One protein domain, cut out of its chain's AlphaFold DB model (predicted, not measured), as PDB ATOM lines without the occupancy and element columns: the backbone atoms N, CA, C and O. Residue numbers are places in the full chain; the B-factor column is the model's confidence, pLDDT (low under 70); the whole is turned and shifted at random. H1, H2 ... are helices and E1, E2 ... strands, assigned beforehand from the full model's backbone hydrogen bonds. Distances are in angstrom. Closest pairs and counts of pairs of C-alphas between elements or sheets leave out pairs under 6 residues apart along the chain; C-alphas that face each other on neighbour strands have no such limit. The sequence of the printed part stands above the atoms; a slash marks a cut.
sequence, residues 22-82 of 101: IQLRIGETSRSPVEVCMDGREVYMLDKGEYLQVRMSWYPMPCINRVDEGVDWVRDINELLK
ATOM      1  N   ILE A  22      22.475 -52.666  -7.852       97.31
ATOM      2  CA  ILE A  22      21.205 -52.888  -7.166       97.31
ATOM      3  C   ILE A  22      20.087 -52.686  -8.175       97.31
ATOM      4  O   ILE A  22      20.080 -51.683  -8.882       97.31
ATOM      5  N   GLN A  23      19.125 -53.603  -8.214       97.62
ATOM      6  CA  GLN A  23      17.932 -53.472  -9.040       97.62
ATOM      7  C   GLN A  23      16.678 -53.516  -8.167       97.62
ATOM      8  O   GLN A  23      16.476 -54.463  -7.409       97.62
ATOM      9  N   LEU A  24      15.830 -52.497  -8.290       96.44
ATOM     10  CA  LEU A  24      14.540 -52.385  -7.615       96.44
ATOM     11  C   LEU A  24      13.443 -52.433  -8.675       96.44
ATOM     12  O   LEU A  24      13.270 -51.474  -9.420       96.44
ATOM     13  N   ARG A  25      12.734 -53.559  -8.776       97.25
ATOM     14  CA  ARG A  25      11.672 -53.767  -9.771       97.25
ATOM     15  C   ARG A  25      10.296 -53.547  -9.160       97.25
ATOM     16  O   ARG A  25      10.015 -54.048  -8.070       97.25
ATOM     17  N   ILE A  26       9.429 -52.859  -9.892       97.88
ATOM     18  CA  ILE A  26       8.028 -52.695  -9.525       97.88
ATOM     19  C   ILE A  26       7.289 -53.999  -9.830       97.88
ATOM     20  O   ILE A  26       7.334 -54.520 -10.944       97.88
ATOM     21  N   GLY A  27       6.626 -54.555  -8.816       96.69
ATOM     22  CA  GLY A  27       5.869 -55.793  -8.975       96.69
ATOM     23  C   GLY A  27       4.706 -55.631  -9.957       96.69
ATOM     24  O   GLY A  27       4.022 -54.612  -9.952       96.69
ATOM     25  N   GLU A  28       4.426 -56.672 -10.741       96.69
ATOM     26  CA  GLU A  28       3.328 -56.690 -11.727       96.69
ATOM     27  C   GLU A  28       1.942 -56.475 -11.089       96.69
ATOM     28  O   GLU A  28       1.000 -55.999 -11.716       96.69
ATOM     29  N   THR A  29       1.811 -56.799  -9.801       96.75
ATOM     30  CA  THR A  29       0.588 -56.606  -9.012       96.75
ATOM     31  C   THR A  29       0.537 -55.256  -8.295       96.75
ATOM     32  O   THR A  29      -0.362 -55.035  -7.479       96.75
ATOM     33  N   SER A  30       1.477 -54.342  -8.578       95.69
ATOM     34  CA  SER A  30       1.454 -52.993  -8.010       95.69
ATOM     35  C   SER A  30       0.137 -52.293  -8.349       95.69
ATOM     36  O   SER A  30      -0.434 -52.466  -9.430       95.69
ATOM     37  N   ARG A  31      -0.374 -51.509  -7.397       95.94
ATOM     38  CA  ARG A  31      -1.640 -50.773  -7.540       95.94
ATOM     39  C   ARG A  31      -1.460 -49.413  -8.212       95.94
ATOM     40  O   ARG A  31      -2.440 -48.861  -8.694       95.94
ATOM     41  N   SER A  32      -0.235 -48.900  -8.251       96.25
ATOM     42  CA  SER A  32       0.107 -47.602  -8.824       96.25
ATOM     43  C   SER A  32       1.534 -47.616  -9.382       96.25
ATOM     44  O   SER A  32       2.333 -48.470  -8.968       96.25
ATOM     45  N   PRO A  33       1.866 -46.673 -10.281       96.06
ATOM     46  CA  PRO A  33       3.254 -46.354 -10.590       96.06
ATOM     47  C   PRO A  33       3.981 -45.814  -9.347       96.06
ATOM     48  O   PRO A  33       3.351 -45.471  -8.337       96.06
ATOM     49  N   VAL A  34       5.309 -45.770  -9.420       96.69
ATOM     50  CA  VAL A  34       6.196 -45.326  -8.342       96.69
ATOM     51  C   VAL A  34       7.084 -44.194  -8.829       96.69
ATOM     52  O   VAL A  34       7.708 -44.285  -9.880       96.69
ATOM     53  N   GLU A  35       7.175 -43.152  -8.019       97.50
ATOM     54  CA  GLU A  35       8.045 -42.013  -8.267       97.50
ATOM     55  C   GLU A  35       9.502 -42.333  -7.916       97.50
ATOM     56  O   GLU A  35       9.808 -42.901  -6.863       97.50
ATOM     57  N   VAL A  36      10.413 -41.941  -8.802       97.62
ATOM     58  CA  VAL A  36      11.851 -41.939  -8.565       97.62
ATOM     59  C   VAL A  36      12.289 -40.503  -8.331       97.62
ATOM     60  O   VAL A  36      12.196 -39.653  -9.218       97.62
ATOM     61  N   CYS A  37      12.830 -40.267  -7.141       97.69
ATOM     62  CA  CYS A  37      13.460 -39.013  -6.767       97.69
ATOM     63  C   CYS A  37      14.984 -39.171  -6.685       97.69
ATOM     64  O   CYS A  37      15.480 -40.111  -6.060       97.69
ATOM     65  N   MET A  38      15.727 -38.222  -7.257       96.75
ATOM     66  CA  MET A  38      17.179 -38.084  -7.093       96.75
ATOM     67  C   MET A  38      17.465 -36.749  -6.403       96.75
ATOM     68  O   MET A  38      16.995 -35.708  -6.857       96.75
ATOM     69  N   ASP A  39      18.170 -36.781  -5.270       95.88
ATOM     70  CA  ASP A  39      18.485 -35.604  -4.442       95.88
ATOM     71  C   ASP A  39      17.269 -34.708  -4.112       95.88
ATOM     72  O   ASP A  39      17.357 -33.483  -4.049       95.88
ATOM     73  N   GLY A  40      16.105 -35.335  -3.906       95.81
ATOM     74  CA  GLY A  40      14.852 -34.652  -3.564       95.81
ATOM     75  C   GLY A  40      14.097 -34.047  -4.750       95.81
ATOM     76  O   GLY A  40      13.133 -33.317  -4.535       95.81
ATOM     77  N   ARG A  41      14.513 -34.331  -5.989       97.44
ATOM     78  CA  ARG A  41      13.790 -33.939  -7.203       97.44
ATOM     79  C   ARG A  41      13.189 -35.158  -7.876       97.44
ATOM     80  O   ARG A  41      13.905 -36.131  -8.112       97.44
ATOM     81  N   GLU A  42      11.912 -35.071  -8.227       96.25
ATOM     82  CA  GLU A  42      11.265 -36.051  -9.096       96.25
ATOM     83  C   GLU A  42      11.972 -36.059 -10.453       96.25
ATOM     84  O   GLU A  42      12.163 -35.012 -11.078       96.25
ATOM     85  N   VAL A  43      12.390 -37.244 -10.889       97.31
ATOM     86  CA  VAL A  43      13.073 -37.423 -12.177       97.31
ATOM     87  C   VAL A  43      12.333 -38.369 -13.110       97.31
ATOM     88  O   VAL A  43      12.501 -38.263 -14.324       97.31
ATOM     89  N   TYR A  44      11.562 -39.316 -12.569       97.44
ATOM     90  CA  TYR A  44      10.903 -40.339 -13.376       97.44
ATOM     91  C   TYR A  44       9.760 -41.029 -12.624       97.44
ATOM     92  O   TYR A  44       9.823 -41.180 -11.406       97.44
ATOM     93  N   MET A  45       8.773 -41.534 -13.365       97.75
ATOM     94  CA  MET A  45       7.686 -42.375 -12.858       97.75
ATOM     95  C   MET A  45       7.810 -43.781 -13.446       97.75
ATOM     96  O   MET A  45       7.659 -43.954 -14.651       97.75
ATOM     97  N   LEU A  46       8.089 -44.774 -12.602       97.75
ATOM     98  CA  LEU A  46       8.184 -46.182 -12.994       97.75
ATOM     99  C   LEU A  46       6.811 -46.852 -12.967       97.75
ATOM    100  O   LEU A  46       6.100 -46.776 -11.961       97.75
ATOM    101  N   ASP A  47       6.476 -47.574 -14.030       97.62
ATOM    102  CA  ASP A  47       5.285 -48.417 -14.104       97.62
ATOM    103  C   ASP A  47       5.599 -49.884 -13.740       97.62
ATOM    104  O   ASP A  47       6.722 -50.274 -13.402       97.62
ATOM    105  N   LYS A  48       4.570 -50.727 -13.752       97.50
ATOM    106  CA  LYS A  48       4.638 -52.159 -13.457       97.50
ATOM    107  C   LYS A  48       5.637 -52.859 -14.370       97.50
ATOM    108  O   LYS A  48       5.691 -52.613 -15.571       97.50
ATOM    109  N   GLY A  49       6.424 -53.755 -13.783       96.12
ATOM    110  CA  GLY A  49       7.433 -54.517 -14.507       96.12
ATOM    111  C   GLY A  49       8.727 -53.745 -14.776       96.12
ATOM    112  O   GLY A  49       9.767 -54.390 -14.935       96.12
ATOM    113  N   GLU A  50       8.707 -52.411 -14.730       97.62
ATOM    114  CA  GLU A  50       9.901 -51.573 -14.832       97.62
ATOM    115  C   GLU A  50      10.748 -51.621 -13.555       97.62
ATOM    116  O   GLU A  50      10.336 -52.122 -12.502       97.62
ATOM    117  N   TYR A  51      11.983 -51.127 -13.647       97.88
ATOM    118  CA  TYR A  51      12.918 -51.155 -12.532       97.88
ATOM    119  C   TYR A  51      13.864 -49.956 -12.510       97.88
ATOM    120  O   TYR A  51      14.228 -49.402 -13.542       97.88
ATOM    121  N   LEU A  52      14.338 -49.632 -11.309       97.62
ATOM    122  CA  LEU A  52      15.467 -48.741 -11.073       97.62
ATOM    123  C   LEU A  52      16.739 -49.574 -10.896       97.62
ATOM    124  O   LEU A  52      16.756 -50.502 -10.084       97.62
ATOM    125  N   GLN A  53      17.811 -49.231 -11.611       97.69
ATOM    126  CA  GLN A  53      19.142 -49.791 -11.376       97.69
ATOM    127  C   GLN A  53      20.072 -48.728 -10.784       97.69
ATOM    128  O   GLN A  53      20.253 -47.662 -11.366       97.69
ATOM    129  N   VAL A  54      20.685 -49.036  -9.641       97.31
ATOM    130  CA  VAL A  54      21.613 -48.155  -8.922       97.31
ATOM    131  C   VAL A  54      22.987 -48.811  -8.865       97.31
ATOM    132  O   VAL A  54      23.119 -49.958  -8.440       97.31
ATOM    133  N   ARG A  55      24.017 -48.068  -9.274       97.50
ATOM    134  CA  ARG A  55      25.427 -48.477  -9.235       97.50
ATOM    135  C   ARG A  55      26.308 -47.279  -8.903       97.50
ATOM    136  O   ARG A  55      25.899 -46.139  -9.121       97.50
ATOM    137  N   MET A  56      27.516 -47.535  -8.413       97.19
ATOM    138  CA  MET A  56      28.489 -46.470  -8.182       97.19
ATOM    139  C   MET A  56      28.876 -45.795  -9.509       97.19
ATOM    140  O   MET A  56      29.102 -46.466 -10.517       97.19
ATOM    141  N   SER A  57      28.907 -44.460  -9.513       96.06
ATOM    142  CA  SER A  57      29.320 -43.662 -10.673       96.06
ATOM    143  C   SER A  57      30.835 -43.723 -10.865       96.06
ATOM    144  O   SER A  57      31.587 -43.730  -9.893       96.06
ATOM    145  N   TRP A  58      31.281 -43.678 -12.122       96.12
ATOM    146  CA  TRP A  58      32.692 -43.481 -12.480       96.12
ATOM    147  C   TRP A  58      33.162 -42.030 -12.301       96.12
ATOM    148  O   TRP A  58      34.354 -41.756 -12.379       96.12
ATOM    149  N   TYR A  59      32.227 -41.108 -12.061       96.88
ATOM    150  CA  TYR A  59      32.470 -39.673 -11.935       96.88
ATOM    151  C   TYR A  59      32.049 -39.205 -10.534       96.88
ATOM    152  O   TYR A  59      30.905 -38.773 -10.357       96.88
ATOM    153  N   PRO A  60      32.913 -39.353  -9.513       94.56
ATOM    154  CA  PRO A  60      32.619 -38.862  -8.173       94.56
ATOM    155  C   PRO A  60      32.601 -37.329  -8.152       94.56
ATOM    156  O   PRO A  60      33.333 -36.673  -8.894       94.56
ATOM    157  N   MET A  61      31.776 -36.754  -7.279       94.19
ATOM    158  CA  MET A  61      31.793 -35.315  -7.022       94.19
ATOM    159  C   MET A  61      32.970 -34.980  -6.093       94.19
ATOM    160  O   MET A  61      33.041 -35.553  -5.005       94.19
ATOM    161  N   PRO A  62      33.899 -34.091  -6.491       91.81
ATOM    162  CA  PRO A  62      34.993 -33.680  -5.622       91.81
ATOM    163  C   PRO A  62      34.454 -32.816  -4.475       91.81
ATOM    164  O   PRO A  62      33.815 -31.789  -4.706       91.81
ATOM    165  N   CYS A  63      34.734 -33.224  -3.239       88.12
ATOM    166  CA  CYS A  63      34.367 -32.487  -2.031       88.12
ATOM    167  C   CYS A  63      35.613 -31.821  -1.430       88.12
ATOM    168  O   CYS A  63      36.657 -32.459  -1.311       88.12
ATOM    169  N   ILE A  64      35.505 -30.545  -1.051       89.50
ATOM    170  CA  ILE A  64      36.597 -29.781  -0.427       89.50
ATOM    171  C   ILE A  64      36.429 -29.834   1.094       89.50
ATOM    172  O   ILE A  64      35.381 -29.445   1.611       89.50
ATOM    173  N   ASN A  65      37.470 -30.277   1.798       86.69
ATOM    174  CA  ASN A  65      37.518 -30.307   3.263       86.69
ATOM    175  C   ASN A  65      38.172 -29.027   3.815       86.69
ATOM    176  O   ASN A  65      38.942 -28.370   3.112       86.69
ATOM    177  N   ARG A  66      37.852 -28.650   5.061       86.31
ATOM    178  CA  ARG A  66      38.405 -27.455   5.729       86.31
ATOM    179  C   ARG A  66      39.767 -27.744   6.369       86.31
ATOM    180  O   ARG A  66      40.628 -26.871   6.366       86.31
ATOM    181  N   VAL A  67      39.934 -28.939   6.933       85.50
ATOM    182  CA  VAL A  67      41.181 -29.469   7.506       85.50
ATOM    183  C   VAL A  67      41.474 -30.853   6.913       85.50
ATOM    184  O   VAL A  67      41.683 -30.948   5.706       85.50
ATOM    185  N   ASP A  68      41.488 -31.915   7.723       82.19
ATOM    186  CA  ASP A  68      41.832 -33.272   7.300       82.19
ATOM    187  C   ASP A  68      40.584 -34.131   7.068       82.19
ATOM    188  O   ASP A  68      39.537 -33.954   7.706       82.19
ATOM    189  N   GLU A  69      40.714 -35.104   6.164       72.75
ATOM    190  CA  GLU A  69      39.657 -36.063   5.856       72.75
ATOM    191  C   GLU A  69      39.229 -36.825   7.122       72.75
ATOM    192  O   GLU A  69      40.044 -37.359   7.873       72.75
ATOM    193  N   GLY A  70      37.923 -36.835   7.389       78.38
ATOM    194  CA  GLY A  70      37.326 -37.482   8.560       78.38
ATOM    195  C   GLY A  70      37.228 -36.597   9.807       78.38
ATOM    196  O   GLY A  70      36.202 -36.656  10.482       78.38
ATOM    197  N   VAL A  71      38.209 -35.730  10.095       83.88
ATOM    198  CA  VAL A  71      38.176 -34.857  11.291       83.88
ATOM    199  C   VAL A  71      37.037 -33.843  11.198       83.88
ATOM    200  O   VAL A  71      36.258 -33.693  12.142       83.88
ATOM    201  N   ASP A  72      36.898 -33.194  10.040       87.50
ATOM    202  CA  ASP A  72      35.803 -32.251   9.797       87.50
ATOM    203  C   ASP A  72      34.434 -32.917   9.905       87.50
ATOM    204  O   ASP A  72      33.541 -32.388  10.562       87.50
ATOM    205  N   TRP A  73      34.277 -34.106   9.319       89.38
ATOM    206  CA  TRP A  73      33.009 -34.830   9.348       89.38
ATOM    207  C   TRP A  73      32.595 -35.210  10.778       89.38
ATOM    208  O   TRP A  73      31.434 -35.030  11.142       89.38
ATOM    209  N   VAL A  74      33.537 -35.686  11.607       89.81
ATOM    210  CA  VAL A  74      33.261 -36.032  13.015       89.81
ATOM    211  C   VAL A  74      32.855 -34.794  13.817       89.81
ATOM    212  O   VAL A  74      31.954 -34.878  14.653       89.81
ATOM    213  N   ARG A  75      33.494 -33.641  13.597       88.94
ATOM    214  CA  ARG A  75      33.093 -32.400  14.274       88.94
ATOM    215  C   ARG A  75      31.692 -31.974  13.832       88.94
ATOM    216  O   ARG A  75      30.820 -31.792  14.681       88.94
ATOM    217  N   ASP A  76      31.465 -31.892  12.522       90.12
ATOM    218  CA  ASP A  76      30.222 -31.384  11.943       90.12
ATOM    219  C   ASP A  76      29.010 -32.259  12.346       90.12
ATOM    220  O   ASP A  76      27.952 -31.726  12.687       90.12
ATOM    221  N   ILE A  77      29.152 -33.594  12.403       91.81
ATOM    222  CA  ILE A  77      28.056 -34.480  12.845       91.81
ATOM    223  C   ILE A  77      27.728 -34.317  14.337       91.81
ATOM    224  O   ILE A  77      26.554 -34.335  14.715       91.81
ATOM    225  N   ASN A  78      28.741 -34.117  15.185       90.62
ATOM    226  CA  ASN A  78      28.549 -33.914  16.621       90.62
ATOM    227  C   ASN A  78      27.900 -32.559  16.923       90.62
ATOM    228  O   ASN A  78      27.020 -32.481  17.779       90.62
ATOM    229  N   GLU A  79      28.286 -31.502  16.208       90.38
ATOM    230  CA  GLU A  79      27.694 -30.169  16.358       90.38
ATOM    231  C   GLU A  79      26.248 -30.110  15.851       90.38
ATOM    232  O   GLU A  79      25.407 -29.453  16.474       90.38
ATOM    233  N   LEU A  80      25.944 -30.817  14.755       93.88
ATOM    234  CA  LEU A  80      24.608 -30.854  14.162       93.88
ATOM    235  C   LEU A  80      23.617 -31.649  15.017       93.88
ATOM    236  O   LEU A  80      22.517 -31.173  15.294       93.88
ATOM    237  N   LEU A  81      23.987 -32.869  15.413       93.19
ATOM    238  CA  LEU A  81      23.070 -33.786  16.093       93.19
ATOM    239  C   LEU A  81      23.107 -33.653  17.620       93.19
ATOM    240  O   LEU A  81      22.148 -34.056  18.280       93.19
ATOM    241  N   LYS A  82      24.196 -33.099  18.178       88.00
ATOM    242  CA  LYS A  82      24.414 -32.863  19.619       88.00
ATOM    243  C   LYS A  82      24.129 -34.081  20.494       88.00
ATOM    244  O   LYS A  82      23.596 -33.966  21.599       88.00
TER     245      LYS A  82
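Overview. This is residues 22 to 82 of the 101 residues of an uncharacterized protein of Endogone sp. FLAS-F59071 (UniProt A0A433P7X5). Two small two-stranded sheets, E1 with E4 and E2 with E3, form a loose head at one end, and the lone helix H1 sticks out at the other end of a long arm without a named element, residues 56 to 70. The two sheets hardly meet, and H1 packs on neither of them. The printed part has 61 residues, with four strands and one helix in the order E1, E2, E3, E4, H1; both sheets are antiparallel and the class is mixed, helices and strands. The whole is extended, with a radius of gyration of the C-alphas of 18.2 A, and elongated, spanning 50 by 31 by 18 A.

Arrangement. E1, residues 22 to 25, is the antiparallel neighbour of E4, residues 51 to 55, at 172 degrees; N 22 and O 54 are within hydrogen-bond range at 2.8 A. E2, residues 34 to 38, forms an antiparallel hairpin with E3, residues 41 to 46, at 146 degrees; N 36 and O 44 are 2.8 A apart and N 41 and O 38 3.0 A. The closest C-alphas of E3 and E4, those of Leu 46 and Leu 52, are 8.0 A apart. E2 and E4 are only just apart, at 8.1 A. H1, residues 71 to 81, is apart from E1, E2 and E3; within it every O i to N i+4 pair is within hydrogen-bond range.

Along the chain. E1 begins at C-alpha 22, (21.205, -52.888, -7.166). E2 and E4 each measure 13.2 A from first to last C-alpha, and E3 14.7 A. H1 measures 15.9 A and ends at C-alpha 81, (23.070, -33.786, 16.093).

Size, cuts and confidence. The two C-alphas farthest apart, those of Thr 29 and Val 67, are 51.5 A apart. The link from E4 to H1, 15 residues, is long. Residues 57 to 64, 66 to 72 and 74 to 82 stand free. The printed part has no cut, and no printed residue is under 70 in pLDDT.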